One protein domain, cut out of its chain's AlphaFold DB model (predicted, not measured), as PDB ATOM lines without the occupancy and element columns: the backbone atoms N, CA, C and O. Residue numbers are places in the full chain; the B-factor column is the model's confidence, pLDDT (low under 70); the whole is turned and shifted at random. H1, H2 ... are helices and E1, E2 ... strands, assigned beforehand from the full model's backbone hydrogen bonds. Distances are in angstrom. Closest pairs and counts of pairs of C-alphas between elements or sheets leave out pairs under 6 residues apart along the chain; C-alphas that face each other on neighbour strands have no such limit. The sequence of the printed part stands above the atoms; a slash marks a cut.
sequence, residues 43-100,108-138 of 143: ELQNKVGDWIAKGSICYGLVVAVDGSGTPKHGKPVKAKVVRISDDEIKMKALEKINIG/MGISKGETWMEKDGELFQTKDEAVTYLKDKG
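This is residues 43 to 100 and 108 to 138 of the 143 residues of an uncharacterized protein of Prolixibacteraceae bacterium WC007 (UniProt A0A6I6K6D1). A strongly twisted sheet of four strands, curled like part of a barrel, has helix H2 packed slantwise over E1 and E2, while the short helix H1 lies away from H2, nearer E3. The printed part has 89 residues, with two named helices and four named strands in the order H1 E1 E2 E3 E4 H2. The sheet runs E1 - E2 - E3 - E4, all antiparallel, and the class is mixed, helices and strands. The whole is compact, with a radius of gyration of the C-alphas of 12.6 A and spans of 32 by 25 by 25 A.

H1, residues 43 to 48, begins at C-alpha 43 (-44.010, 9.692, -85.829). E1 is residues 57 to 65, 25.6 A long, and E2 is residues 71 to 85, 26.5 A long, bending by 97 degrees at residue 82. E3 is residues 88 to 93, 15.8 A long, and E4 residues 115 to 118, 9.6 A long. H2, residues 127 to 136, is 14.3 A long and ends at C-alpha 136 (-45.828, 31.974, -84.217).

E1, E2 and E3 form a meander, each strand the antiparallel neighbour of the one before. In the hairpin E1 and E2, N 60 and O 77 are 2.9 A apart, within hydrogen-bond range. In the hairpin E2 and E3, N 82 and O 90 are 2.8 A apart. Between E3 and E4, N 89 and O 118 are 2.8 A apart. H2 is on the sheet, over E1 and E2, at a height of 8.7 A, and stands at 45 degrees to E2 on the local plane; the closest C-alphas of E2 and H2, Pro 76 and Ala 130, are 5.8 A apart. H1 is only just not on the sheet, with 4 pairs of C-alphas within 10 A. H1 and H2 are apart. In both helices every O i to N i+4 pair is within hydrogen-bond range.

The farthest C-alphas, Asp 50 and Gly 67, are 36.0 A apart. Residues 101 to 107 are not printed, and C-alphas 100 and 108 are 6.1 A apart across the cut. Of the links printed whole, none is long. No printed residue is under 70 in pLDDT.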
ATOM      1  N   GLU A  43     -43.519   8.360 -85.473       94.12
ATOM      2  CA  GLU A  43     -44.010   9.692 -85.829       94.12
ATOM      3  C   GLU A  43     -44.011  10.610 -84.609       94.12
ATOM      4  O   GLU A  43     -43.393  11.675 -84.635       94.12
ATOM      5  N   LEU A  44     -44.648  10.171 -83.525       94.19
ATOM      6  CA  LEU A  44     -44.743  10.931 -82.293       94.19
ATOM      7  C   LEU A  44     -43.366  11.071 -81.637       94.19
ATOM      8  O   LEU A  44     -43.011  12.179 -81.242       94.19
ATOM      9  N   GLN A  45     -42.549  10.007 -81.631       94.94
ATOM     10  CA  GLN A  45     -41.160  10.050 -81.154       94.94
ATOM     11  C   GLN A  45     -40.324  11.101 -81.896       94.94
ATOM     12  O   GLN A  45     -39.573  11.834 -81.263       94.94
ATOM     13  N   ASN A  46     -40.467  11.232 -83.219       94.31
ATOM     14  CA  ASN A  46     -39.728  12.236 -83.994       94.31
ATOM     15  C   ASN A  46     -40.150  13.675 -83.667       94.31
ATOM     16  O   ASN A  46     -39.332  14.586 -83.782       94.31
ATOM     17  N   LYS A  47     -41.416  13.893 -83.291       94.19
ATOM     18  CA  LYS A  47     -41.922  15.224 -82.927       94.19
ATOM     19  C   LYS A  47     -41.455  15.650 -81.543       94.19
ATOM     20  O   LYS A  47     -40.983  16.770 -81.375       94.19
ATOM     21  N   VAL A  48     -41.587  14.758 -80.563       94.12
ATOM     22  CA  VAL A  48     -41.234  15.073 -79.176       94.12
ATOM     23  C   VAL A  48     -39.743  14.899 -78.917       94.12
ATOM     24  O   VAL A  48     -39.202  15.634 -78.113       94.12
ATOM     25  N   GLY A  49     -39.045  14.008 -79.616       93.62
ATOM     26  CA  GLY A  49     -37.621  13.732 -79.435       93.62
ATOM     27  C   GLY A  49     -37.291  12.873 -78.207       93.62
ATOM     28  O   GLY A  49     -38.135  12.565 -77.366       93.62
ATOM     29  N   ASP A  50     -36.014  12.507 -78.076       94.00
ATOM     30  CA  ASP A  50     -35.540  11.502 -77.104       94.00
ATOM     31  C   ASP A  50     -35.534  11.967 -75.640       94.00
ATOM     32  O   ASP A  50     -35.246  11.191 -74.731       94.00
ATOM     33  N   TRP A  51     -35.845  13.238 -75.383       94.44
ATOM     34  CA  TRP A  51     -35.893  13.778 -74.024       94.44
ATOM     35  C   TRP A  51     -37.167  13.375 -73.269       94.44
ATOM     36  O   TRP A  51     -37.227  13.498 -72.037       94.44
ATOM     37  N   ILE A  52     -38.204  12.921 -73.981       94.69
ATOM     38  CA  ILE A  52     -39.461  12.541 -73.350       94.69
ATOM     39  C   ILE A  52     -39.298  11.208 -72.611       94.69
ATOM     40  O   ILE A  52     -38.872  10.195 -73.157       94.69
ATOM     41  N   ALA A  53     -39.663  11.195 -71.335       94.75
ATOM     42  CA  ALA A  53     -39.651   9.995 -70.516       94.75
ATOM     43  C   ALA A  53     -40.752  10.080 -69.463       94.75
ATOM     44  O   ALA A  53     -41.226  11.165 -69.105       94.75
ATOM     45  N   LYS A  54     -41.154   8.929 -68.914       95.44
ATOM     46  CA  LYS A  54     -42.053   8.906 -67.758       95.44
ATOM     47  C   LYS A  54     -41.442   9.736 -66.629       95.44
ATOM     48  O   LYS A  54     -40.333   9.486 -66.173       95.44
ATOM     49  N   GLY A  55     -42.207  10.706 -66.146       96.75
ATOM     50  CA  GLY A  55     -41.797  11.612 -65.087       96.75
ATOM     51  C   GLY A  55     -41.147  12.916 -65.545       96.75
ATOM     52  O   GLY A  55     -41.013  13.797 -64.692       96.75
ATOM     53  N   SER A  56     -40.826  13.078 -66.834       97.06
ATOM     54  CA  SER A  56     -40.308  14.335 -67.383       97.06
ATOM     55  C   SER A  56     -41.271  15.491 -67.112       97.06
ATOM     56  O   SER A  56     -42.495  15.344 -67.205       97.06
ATOM     57  N   ILE A  57     -40.704  16.642 -66.753       98.44
ATOM     58  CA  ILE A  57     -41.426  17.906 -66.600       98.44
ATOM     59  C   ILE A  57     -41.293  18.666 -67.913       98.44
ATOM     60  O   ILE A  57     -40.182  18.851 -68.398       98.44
ATOM     61  N   CYS A  58     -42.415  19.093 -68.471       98.38
ATOM     62  CA  CYS A  58     -42.477  19.799 -69.748       98.38
ATOM     63  C   CYS A  58     -43.688  20.735 -69.781       98.38
ATOM     64  O   CYS A  58     -44.385  20.909 -68.774       98.38
ATOM     65  N   TYR A  59     -43.917  21.348 -70.933       98.44
ATOM     66  CA  TYR A  59     -45.007  22.273 -71.181       98.44
ATOM     67  C   TYR A  59     -45.866  21.759 -72.331       98.44
ATOM     68  O   TYR A  59     -45.344  21.453 -73.396       98.44
ATOM     69  N   GLY A  60     -47.174  21.663 -72.100       97.56
ATOM     70  CA  GLY A  60     -48.177  21.500 -73.152       97.56
ATOM     71  C   GLY A  60     -48.918  22.812 -73.393       97.56
ATOM     72  O   GLY A  60     -48.551  23.856 -72.840       97.56
ATOM     73  N   LEU A  61     -49.998  22.757 -74.168       96.38
ATOM     74  CA  LEU A  61     -50.809  23.922 -74.517       96.38
ATOM     75  C   LEU A  61     -52.257  23.735 -74.058       96.38
ATOM     76  O   LEU A  61     -52.841  22.669 -74.222       96.38
ATOM     77  N   VAL A  62     -52.858  24.798 -73.529       94.62
ATOM     78  CA  VAL A  62     -54.311  24.893 -73.345       94.62
ATOM     79  C   VAL A  62     -54.819  25.911 -74.349       94.62
ATOM     80  O   VAL A  62     -54.419  27.076 -74.292       94.62
ATOM     81  N   VAL A  63     -55.679  25.481 -75.270       92.12
ATOM     82  CA  VAL A  63     -56.137  26.294 -76.402       92.12
ATOM     83  C   VAL A  63     -57.659  26.407 -76.390       92.12
ATOM     84  O   VAL A  63     -58.369  25.407 -76.330       92.12
ATOM     85  N   ALA A  64     -58.163  27.637 -76.465       88.56
ATOM     86  CA  ALA A  64     -59.570  27.926 -76.693       88.56
ATOM     87  C   ALA A  64     -59.882  27.725 -78.172       88.56
ATOM     88  O   ALA A  64     -59.206  28.286 -79.041       88.56
ATOM     89  N   VAL A  65     -60.948  26.984 -78.445       87.00
ATOM     90  CA  VAL A  65     -61.497  26.802 -79.789       87.00
ATOM     91  C   VAL A  65     -62.890  27.418 -79.875       87.00
ATOM     92  O   VAL A  65     -63.635  27.452 -78.891       87.00
ATOM     93  N   ASP A  66     -63.253  27.937 -81.045       83.56
ATOM     94  CA  ASP A  66     -64.624  28.386 -81.292       83.56
ATOM     95  C   ASP A  66     -65.581  27.216 -81.583       83.56
ATOM     96  O   ASP A  66     -65.210  26.044 -81.538       83.56
ATOM     97  N   GLY A  67     -66.846  27.528 -81.885       81.00
ATOM     98  CA  GLY A  67     -67.857  26.512 -82.201       81.00
ATOM     99  C   GLY A  67     -67.575  25.694 -83.468       81.00
ATOM    100  O   GLY A  67     -68.224  24.674 -83.665       81.00
ATOM    101  N   SER A  68     -66.620  26.115 -84.305       86.81
ATOM    102  CA  SER A  68     -66.152  25.373 -85.483       86.81
ATOM    103  C   SER A  68     -64.905  24.526 -85.203       86.81
ATOM    104  O   SER A  68     -64.423  23.840 -86.098       86.81
ATOM    105  N   GLY A  69     -64.369  24.574 -83.978       82.69
ATOM    106  CA  GLY A  69     -63.107  23.930 -83.622       82.69
ATOM    107  C   GLY A  69     -61.870  24.746 -84.005       82.69
ATOM    108  O   GLY A  69     -60.756  24.251 -83.867       82.69
ATOM    109  N   THR A  70     -62.029  25.996 -84.454       87.50
ATOM    110  CA  THR A  70     -60.892  26.843 -84.837       87.50
ATOM    111  C   THR A  70     -60.208  27.406 -83.587       87.50
ATOM    112  O   THR A  70     -60.882  28.087 -82.801       87.50
ATOM    113  N   PRO A  71     -58.888  27.198 -83.404       89.56
ATOM    114  CA  PRO A  71     -58.114  27.821 -82.332       89.56
ATOM    115  C   PRO A  71     -58.217  29.348 -82.350       89.56
ATOM    116  O   PRO A  71     -58.110  29.971 -83.406       89.56
ATOM    117  N   LYS A  72     -58.414  29.961 -81.180       89.25
ATOM    118  CA  LYS A  72     -58.462  31.425 -81.018       89.25
ATOM    119  C   LYS A  72     -57.290  31.950 -80.221       89.25
ATOM    120  O   LYS A  72     -56.604  32.860 -80.667       89.25
ATOM    121  N   HIS A  73     -57.064  31.367 -79.053       90.25
ATOM    122  CA  HIS A  73     -55.998  31.782 -78.159       90.25
ATOM    123  C   HIS A  73     -55.645  30.663 -77.186       90.25
ATOM    124  O   HIS A  73     -56.443  29.757 -76.959       90.25
ATOM    125  N   GLY A  74     -54.457  30.708 -76.599       93.00
ATOM    126  CA  GLY A  74     -53.983  29.679 -75.690       93.00
ATOM    127  C   GLY A  74     -52.873  30.145 -74.763       93.00
ATOM    128  O   GLY A  74     -52.278  31.209 -74.946       93.00
ATOM    129  N   LYS A  75     -52.611  29.319 -73.752       95.56
ATOM    130  CA  LYS A  75     -51.561  29.512 -72.749       95.56
ATOM    131  C   LYS A  75     -50.745  28.224 -72.596       95.56
ATOM    132  O   LYS A  75     -51.310  27.135 -72.735       95.56
ATOM    133  N   PRO A  76     -49.439  28.322 -72.297       97.25
ATOM    134  CA  PRO A  76     -48.658  27.152 -71.922       97.25
ATOM    135  C   PRO A  76     -49.160  26.598 -70.582       97.25
ATOM    136  O   PRO A  76     -49.582  27.363 -69.713       97.25
ATOM    137  N   VAL A  77     -49.075  25.282 -70.401       97.69
ATOM    138  CA  VAL A  77     -49.342  24.608 -69.125       97.69
ATOM    139  C   VAL A  77     -48.169  23.726 -68.736       97.69
ATOM    140  O   VAL A  77     -47.779  22.819 -69.468       97.69
ATOM    141  N   LYS A  78     -47.622  23.953 -67.544       98.56
ATOM    142  CA  LYS A  78     -46.608  23.086 -66.952       98.56
ATOM    143  C   LYS A  78     -47.214  21.739 -66.578       98.56
ATOM    144  O   LYS A  78     -48.214  21.667 -65.859       98.56
ATOM    145  N   ALA A  79     -46.567  20.658 -66.995       98.69
ATOM    146  CA  ALA A  79     -47.068  19.307 -66.813       98.69
ATOM    147  C   ALA A  79     -45.970  18.272 -66.567       98.69
ATOM    148  O   ALA A  79     -44.776  18.529 -66.723       98.69
ATOM    149  N   LYS A  80     -46.404  17.087 -66.136       98.56
ATOM    150  CA  LYS A  80     -45.568  15.905 -65.937       98.56
ATOM    151  C   LYS A  80     -46.060  14.762 -66.815       98.56
ATOM    152  O   LYS A  80     -47.260  14.484 -66.829       98.56
ATOM    153  N   VAL A  81     -45.135  14.056 -67.459       97.94
ATOM    154  CA  VAL A  81     -45.428  12.804 -68.166       97.94
ATOM    155  C   VAL A  81     -45.769  11.718 -67.147       97.94
ATOM    156  O   VAL A  81     -44.966  11.392 -66.269       97.94
ATOM    157  N   VAL A  82     -46.968  11.150 -67.244       97.62
ATOM    158  CA  VAL A  82     -47.457  10.094 -66.343       97.62
ATOM    159  C   VAL A  82     -47.217   8.712 -66.931       97.62
ATOM    160  O   VAL A  82     -46.826   7.803 -66.202       97.62
ATOM    161  N   ARG A  83     -47.468   8.558 -68.231       95.38
ATOM    162  CA  ARG A  83     -47.375   7.289 -68.953       95.38
ATOM    163  C   ARG A  83     -47.087   7.575 -70.419       95.38
ATOM    164  O   ARG A  83     -47.613   8.544 -70.956       95.38
ATOM    165  N   ILE A  84     -46.304   6.708 -71.038       94.88
ATOM    166  CA  ILE A  84     -46.053   6.705 -72.475       94.88
ATOM    167  C   ILE A  84     -46.688   5.439 -73.056       94.88
ATOM    168  O   ILE A  84     -46.627   4.375 -72.434       94.88
ATOM    169  N   SER A  85     -47.361   5.595 -74.190       93.56
ATOM    170  CA  SER A  85     -47.957   4.525 -74.996       93.56
ATOM    171  C   SER A  85     -47.626   4.768 -76.459       93.56
ATOM    172  O   SER A  85     -47.233   5.878 -76.794       93.56
ATOM    173  N   ASP A  86     -47.857   3.770 -77.309       92.56
ATOM    174  CA  ASP A  86     -47.521   3.810 -78.739       92.56
ATOM    175  C   ASP A  86     -47.962   5.115 -79.427       92.56
ATOM    176  O   ASP A  86     -47.134   5.878 -79.917       92.56
ATOM    177  N   ASP A  87     -49.250   5.450 -79.338       94.81
ATOM    178  CA  ASP A  87     -49.821   6.607 -80.041       94.81
ATOM    179  C   ASP A  87     -50.138   7.804 -79.136       94.81
ATOM    180  O   ASP A  87     -50.778   8.761 -79.572       94.81
ATOM    181  N   GLU A  88     -49.781   7.746 -77.850       95.75
ATOM    182  CA  GLU A  88     -50.157   8.805 -76.915       95.75
ATOM    183  C   GLU A  88     -49.260   8.911 -75.681       95.75
ATOM    184  O   GLU A  88     -48.802   7.928 -75.088       95.75
ATOM    185  N   ILE A  89     -49.114  10.146 -75.210       96.81
ATOM    186  CA  ILE A  89     -48.413  10.486 -73.979       96.81
ATOM    187  C   ILE A  89     -49.446  11.010 -72.982       96.81
ATOM    188  O   ILE A  89     -50.084  12.041 -73.191       96.81
ATOM    189  N   LYS A  90     -49.625  10.309 -71.858       97.69
ATOM    190  CA  LYS A  90     -50.512  10.773 -70.788       97.69
ATOM    191  C   LYS A  90     -49.808  11.841 -69.968       97.69
ATOM    192  O   LYS A  90     -48.813  11.558 -69.296       97.69
ATOM    193  N   MET A  91     -50.396  13.025 -69.927       98.44
ATOM    194  CA  MET A  91     -49.880  14.187 -69.214       98.44
ATOM    195  C   MET A  91     -50.698  14.479 -67.959       98.44
ATOM    196  O   MET A  91     -51.878  14.145 -67.886       98.44
ATOM    197  N   LYS A  92     -50.074  15.107 -66.959       98.56
ATOM    198  CA  LYS A  92     -50.741  15.642 -65.764       98.56
ATOM    199  C   LYS A  92     -50.348  17.091 -65.539       98.56
ATOM    200  O   LYS A  92     -49.163  17.374 -65.364       98.56
ATOM    201  N   ALA A  93     -51.331  17.980 -65.467       98.56
ATOM    202  CA  ALA A  93     -51.112  19.393 -65.191       98.56
ATOM    203  C   ALA A  93     -50.534  19.601 -63.783       98.56
ATOM    204  O   ALA A  93     -50.997  19.010 -62.801       98.56
ATOM    205  N   LEU A  94     -49.521  20.459 -63.670       98.50
ATOM    206  CA  LEU A  94     -48.877  20.826 -62.403       98.50
ATOM    207  C   LEU A  94     -49.331  22.191 -61.876       98.50
ATOM    208  O   LEU A  94     -49.039  22.535 -60.728       98.50
ATOM    209  N   GLU A  95     -50.092  22.924 -62.680       97.38
ATOM    210  CA  GLU A  95     -50.670  24.228 -62.379       97.38
ATOM    211  C   GLU A  95     -52.108  24.320 -62.906       97.38
ATOM    212  O   GLU A  95     -52.541  23.466 -63.678       97.38
ATOM    213  N   LYS A  96     -52.860  25.326 -62.444       94.75
ATOM    214  CA  LYS A  96     -54.174  25.670 -62.999       94.75
ATOM    215  C   LYS A  96     -53.959  26.726 -64.081       94.75
ATOM    216  O   LYS A  96     -53.361  27.758 -63.790       94.75
ATOM    217  N   ILE A  97     -54.490  26.494 -65.277       93.75
ATOM    218  CA  ILE A  97     -54.547  27.486 -66.354       93.75
ATOM    219  C   ILE A  97     -56.007  27.815 -66.627       93.75
ATOM    220  O   ILE A  97     -56.835  26.921 -66.768       93.75
ATOM    221  N   ASN A  98     -56.304  29.108 -66.717       89.62
ATOM    222  CA  ASN A  98     -57.595  29.628 -67.143       89.62
ATOM    223  C   ASN A  98     -57.371  30.475 -68.402       89.62
ATOM    224  O   ASN A  98     -56.512  31.360 -68.401       89.62
ATOM    225  N   ILE A  99     -58.122  30.188 -69.463       86.19
ATOM    226  CA  ILE A  99     -58.053  30.895 -70.753       86.19
ATOM    227  C   ILE A  99     -59.263  31.818 -70.984       86.19
ATOM    228  O   ILE A  99     -59.500  32.278 -72.100       86.19
ATOM    229  N   GLY A 100     -59.987  32.142 -69.909       73.38
ATOM    230  CA  GLY A 100     -61.053  33.140 -69.868       73.38
ATOM    231  C   GLY A 100     -62.455  32.565 -70.110       73.38
ATOM    232  O   GLY A 100     -62.601  31.432 -70.570       73.38
ATOM    233  N   MET A 108     -63.043  27.830 -68.759       79.38
ATOM    234  CA  MET A 108     -62.281  27.171 -69.828       79.38
ATOM    235  C   MET A 108     -60.819  27.113 -69.401       79.38
ATOM    236  O   MET A 108     -60.212  28.142 -69.086       79.38
ATOM    237  N   GLY A 109     -60.248  25.913 -69.358       88.19
ATOM    238  CA  GLY A 109     -58.909  25.728 -68.829       88.19
ATOM    239  C   GLY A 109     -58.597  24.289 -68.458       88.19
ATOM    240  O   GLY A 109     -59.291  23.364 -68.870       88.19
ATOM    241  N   ILE A 110     -57.550  24.136 -67.655       93.12
ATOM    242  CA  ILE A 110     -57.163  22.868 -67.041       93.12
ATOM    243  C   ILE A 110     -56.814  23.117 -65.575       93.12
ATOM    244  O   ILE A 110     -56.111  24.078 -65.236       93.12
ATOM    245  N   SER A 111     -57.321  22.273 -64.688       95.56
ATOM    246  CA  SER A 111     -57.023  22.337 -63.259       95.56
ATOM    247  C   SER A 111     -55.726  21.606 -62.937       95.56
ATOM    248  O   SER A 111     -55.348  20.622 -63.574       95.56
ATOM    249  N   LYS A 112     -55.061  22.027 -61.858       97.00
ATOM    250  CA  LYS A 112     -53.907  21.294 -61.334       97.00
ATOM    251  C   LYS A 112     -54.303  19.851 -61.013       97.00
ATOM    252  O   LYS A 112     -55.194  19.606 -60.208       97.00
ATOM    253  N   GLY A 113     -53.567  18.905 -61.581       97.38
ATOM    254  CA  GLY A 113     -53.764  17.477 -61.378       97.38
ATOM    255  C   GLY A 113     -54.672  16.795 -62.398       97.38
ATOM    256  O   GLY A 113     -54.655  15.563 -62.432       97.38
ATOM    257  N   GLU A 114     -55.384  17.550 -63.238       97.38
ATOM    258  CA  GLU A 114     -56.094  16.996 -64.393       97.38
ATOM    259  C   GLU A 114     -55.110  16.393 -65.398       97.38
ATOM    260  O   GLU A 114     -53.928  16.756 -65.447       97.38
ATOM    261  N   THR A 115     -55.597  15.429 -66.177       97.69
ATOM    262  CA  THR A 115     -54.787  14.685 -67.140       97.69
ATOM    263  C   THR A 115     -55.391  14.736 -68.527       97.69
ATOM    264  O   THR A 115     -56.607  14.624 -68.651       97.69
ATOM    265  N   TRP A 116     -54.543  14.786 -69.548       97.19
ATOM    266  CA  TRP A 116     -54.942  14.656 -70.949       97.19
ATOM    267  C   TRP A 116     -54.033  13.660 -71.676       97.19
ATOM    268  O   TRP A 116     -52.979  13.283 -71.153       97.19
ATOM    269  N   MET A 117     -54.473  13.209 -72.852       97.44
ATOM    270  CA  MET A 117     -53.662  12.402 -73.763       97.44
ATOM    271  C   MET A 117     -53.147  13.304 -74.875       97.44
ATOM    272  O   MET A 117     -53.944  13.889 -75.604       97.44
ATOM    273  N   GLU A 118     -51.831  13.420 -74.972       96.44
ATOM    274  CA  GLU A 118     -51.143  14.111 -76.053       96.44
ATOM    275  C   GLU A 118     -50.868  13.126 -77.191       96.44
ATOM    276  O   GLU A 118     -50.319  12.052 -76.939       96.44
ATOM    277  N   LYS A 119     -51.261  13.479 -78.414       96.25
ATOM    278  CA  LYS A 119     -51.189  12.616 -79.607       96.25
ATOM    279  C   LYS A 119     -50.484  13.284 -80.781       96.25
ATOM    280  O   LYS A 119     -49.971  12.599 -81.660       96.25
ATOM    281  N   ASP A 120     -50.464  14.608 -80.787       94.44
ATOM    282  CA  ASP A 120     -49.989  15.421 -81.893       94.44
ATOM    283  C   ASP A 120     -48.539  15.866 -81.672       94.44
ATOM    284  O   ASP A 120     -47.821  16.085 -82.649       94.44
ATOM    285  N   GLY A 121     -48.066  15.858 -80.422       94.00
ATOM    286  CA  GLY A 121     -46.659  16.014 -80.061       94.00
ATOM    287  C   GLY A 121     -46.243  17.447 -79.744       94.00
ATOM    288  O   GLY A 121     -45.045  17.710 -79.660       94.00
ATOM    289  N   GLU A 122     -47.186  18.372 -79.537       96.00
ATOM    290  CA  GLU A 122     -46.916  19.747 -79.094       96.00
ATOM    291  C   GLU A 122     -46.521  19.811 -77.606       96.00
ATOM    292  O   GLU A 122     -47.197  20.414 -76.764       96.00
ATOM    293  N   LEU A 123     -45.384  19.192 -77.284       97.75
ATOM    294  CA  LEU A 123     -44.726  19.249 -75.984       97.75
ATOM    295  C   LEU A 123     -43.397  19.989 -76.094       97.75
ATOM    296  O   LEU A 123     -42.618  19.781 -77.022       97.75
ATOM    297  N   PHE A 124     -43.114  20.812 -75.093       98.12
ATOM    298  CA  PHE A 124     -41.955  21.697 -75.075       98.12
ATOM    299  C   PHE A 124     -41.152  21.498 -73.789       98.12
ATOM    300  O   PHE A 124     -41.729  21.312 -72.712       98.12
ATOM    301  N   GLN A 125     -39.823  21.553 -73.867       97.62
ATOM    302  CA  GLN A 125     -38.966  21.414 -72.685       97.62
ATOM    303  C   GLN A 125     -39.053  22.658 -71.799       97.62
ATOM    304  O   GLN A 125     -38.967  22.563 -70.570       97.62
ATOM    305  N   THR A 126     -39.268  23.828 -72.407       97.81
ATOM    306  CA  THR A 126     -39.321  25.111 -71.699       97.81
ATOM    307  C   THR A 126     -40.639  25.857 -71.914       97.81
ATOM    308  O   THR A 126     -41.340  25.671 -72.910       97.81
ATOM    309  N   LYS A 127     -40.979  26.749 -70.968       97.62
ATOM    310  CA  LYS A 127     -42.132  27.656 -71.111       97.62
ATOM    311  C   LYS A 127     -41.954  28.557 -72.336       97.62
ATOM    312  O   LYS A 127     -42.920  28.795 -73.051       97.62
ATOM    313  N   ASP A 128     -40.734  29.032 -72.577       98.00
ATOM    314  CA  ASP A 128     -40.429  29.979 -73.651       98.00
ATOM    315  C   ASP A 128     -40.605  29.358 -75.040       98.00
ATOM    316  O   ASP A 128     -41.127  30.022 -75.934       98.00
ATOM    317  N   GLU A 129     -40.269  28.078 -75.216       97.81
ATOM    318  CA  GLU A 129     -40.562  27.321 -76.442       97.81
ATOM    319  C   GLU A 129     -42.071  27.239 -76.704       97.81
ATOM    320  O   GLU A 129     -42.528  27.581 -77.794       97.81
ATOM    321  N   ALA A 130     -42.860  26.874 -75.688       97.75
ATOM    322  CA  ALA A 130     -44.317  26.801 -75.802       97.75
ATOM    323  C   ALA A 130     -44.943  28.175 -76.107       97.75
ATOM    324  O   ALA A 130     -45.854  28.297 -76.927       97.75
ATOM    325  N   VAL A 131     -44.439  29.235 -75.466       97.62
ATOM    326  CA  VAL A 131     -44.858  30.619 -75.731       97.62
ATOM    327  C   VAL A 131     -44.499  31.035 -77.154       97.62
ATOM    328  O   VAL A 131     -45.320  31.652 -77.826       97.62
ATOM    329  N   THR A 132     -43.293  30.708 -77.616       98.12
ATOM    330  CA  THR A 132     -42.841  31.016 -78.979       98.12
ATOM    331  C   THR A 132     -43.730  30.319 -79.998       98.12
ATOM    332  O   THR A 132     -44.269  30.984 -80.876       98.12
ATOM    333  N   TYR A 133     -44.018  29.031 -79.801       97.00
ATOM    334  CA  TYR A 133     -44.943  28.288 -80.651       97.00
ATOM    335  C   TYR A 133     -46.325  28.954 -80.729       97.00
ATOM    336  O   TYR A 133     -46.858  29.181 -81.814       97.00
ATOM    337  N   LEU A 134     -46.903  29.332 -79.583       96.69
ATOM    338  CA  LEU A 134     -48.191  30.029 -79.553       96.69
ATOM    339  C   LEU A 134     -48.136  31.391 -80.262       96.69
ATOM    340  O   LEU A 134     -49.105  31.765 -80.924       96.69
ATOM    341  N   LYS A 135     -47.035  32.139 -80.135       96.88
ATOM    342  CA  LYS A 135     -46.850  33.432 -80.813       96.88
ATOM    343  C   LYS A 135     -46.753  33.260 -82.325       96.88
ATOM    344  O   LYS A 135     -47.445  33.976 -83.043       96.88
ATOM    345  N   ASP A 136     -45.992  32.277 -82.791       97.25
ATOM    346  CA  ASP A 136     -45.828  31.974 -84.217       97.25
ATOM    347  C   ASP A 136     -47.149  31.542 -84.867       97.25
ATOM    348  O   ASP A 136     -47.394  31.799 -86.044       97.25
ATOM    349  N   LYS A 137     -48.043  30.923 -84.086       95.38
ATOM    350  CA  LYS A 137     -49.406  30.572 -84.510       95.38
ATOM    351  C   LYS A 137     -50.420  31.711 -84.361       95.38
ATOM    352  O   LYS A 137     -51.573  31.531 -84.743       95.38
ATOM    353  N   GLY A 138     -50.033  32.859 -83.802       95.00
ATOM    354  CA  GLY A 138     -50.953  33.964 -83.510       95.00
ATOM    355  C   GLY A 138     -51.980  33.645 -82.417       95.00
ATOM    356  O   GLY A 138     -53.038  34.263 -82.374       95.00
TER     357      GLY A 138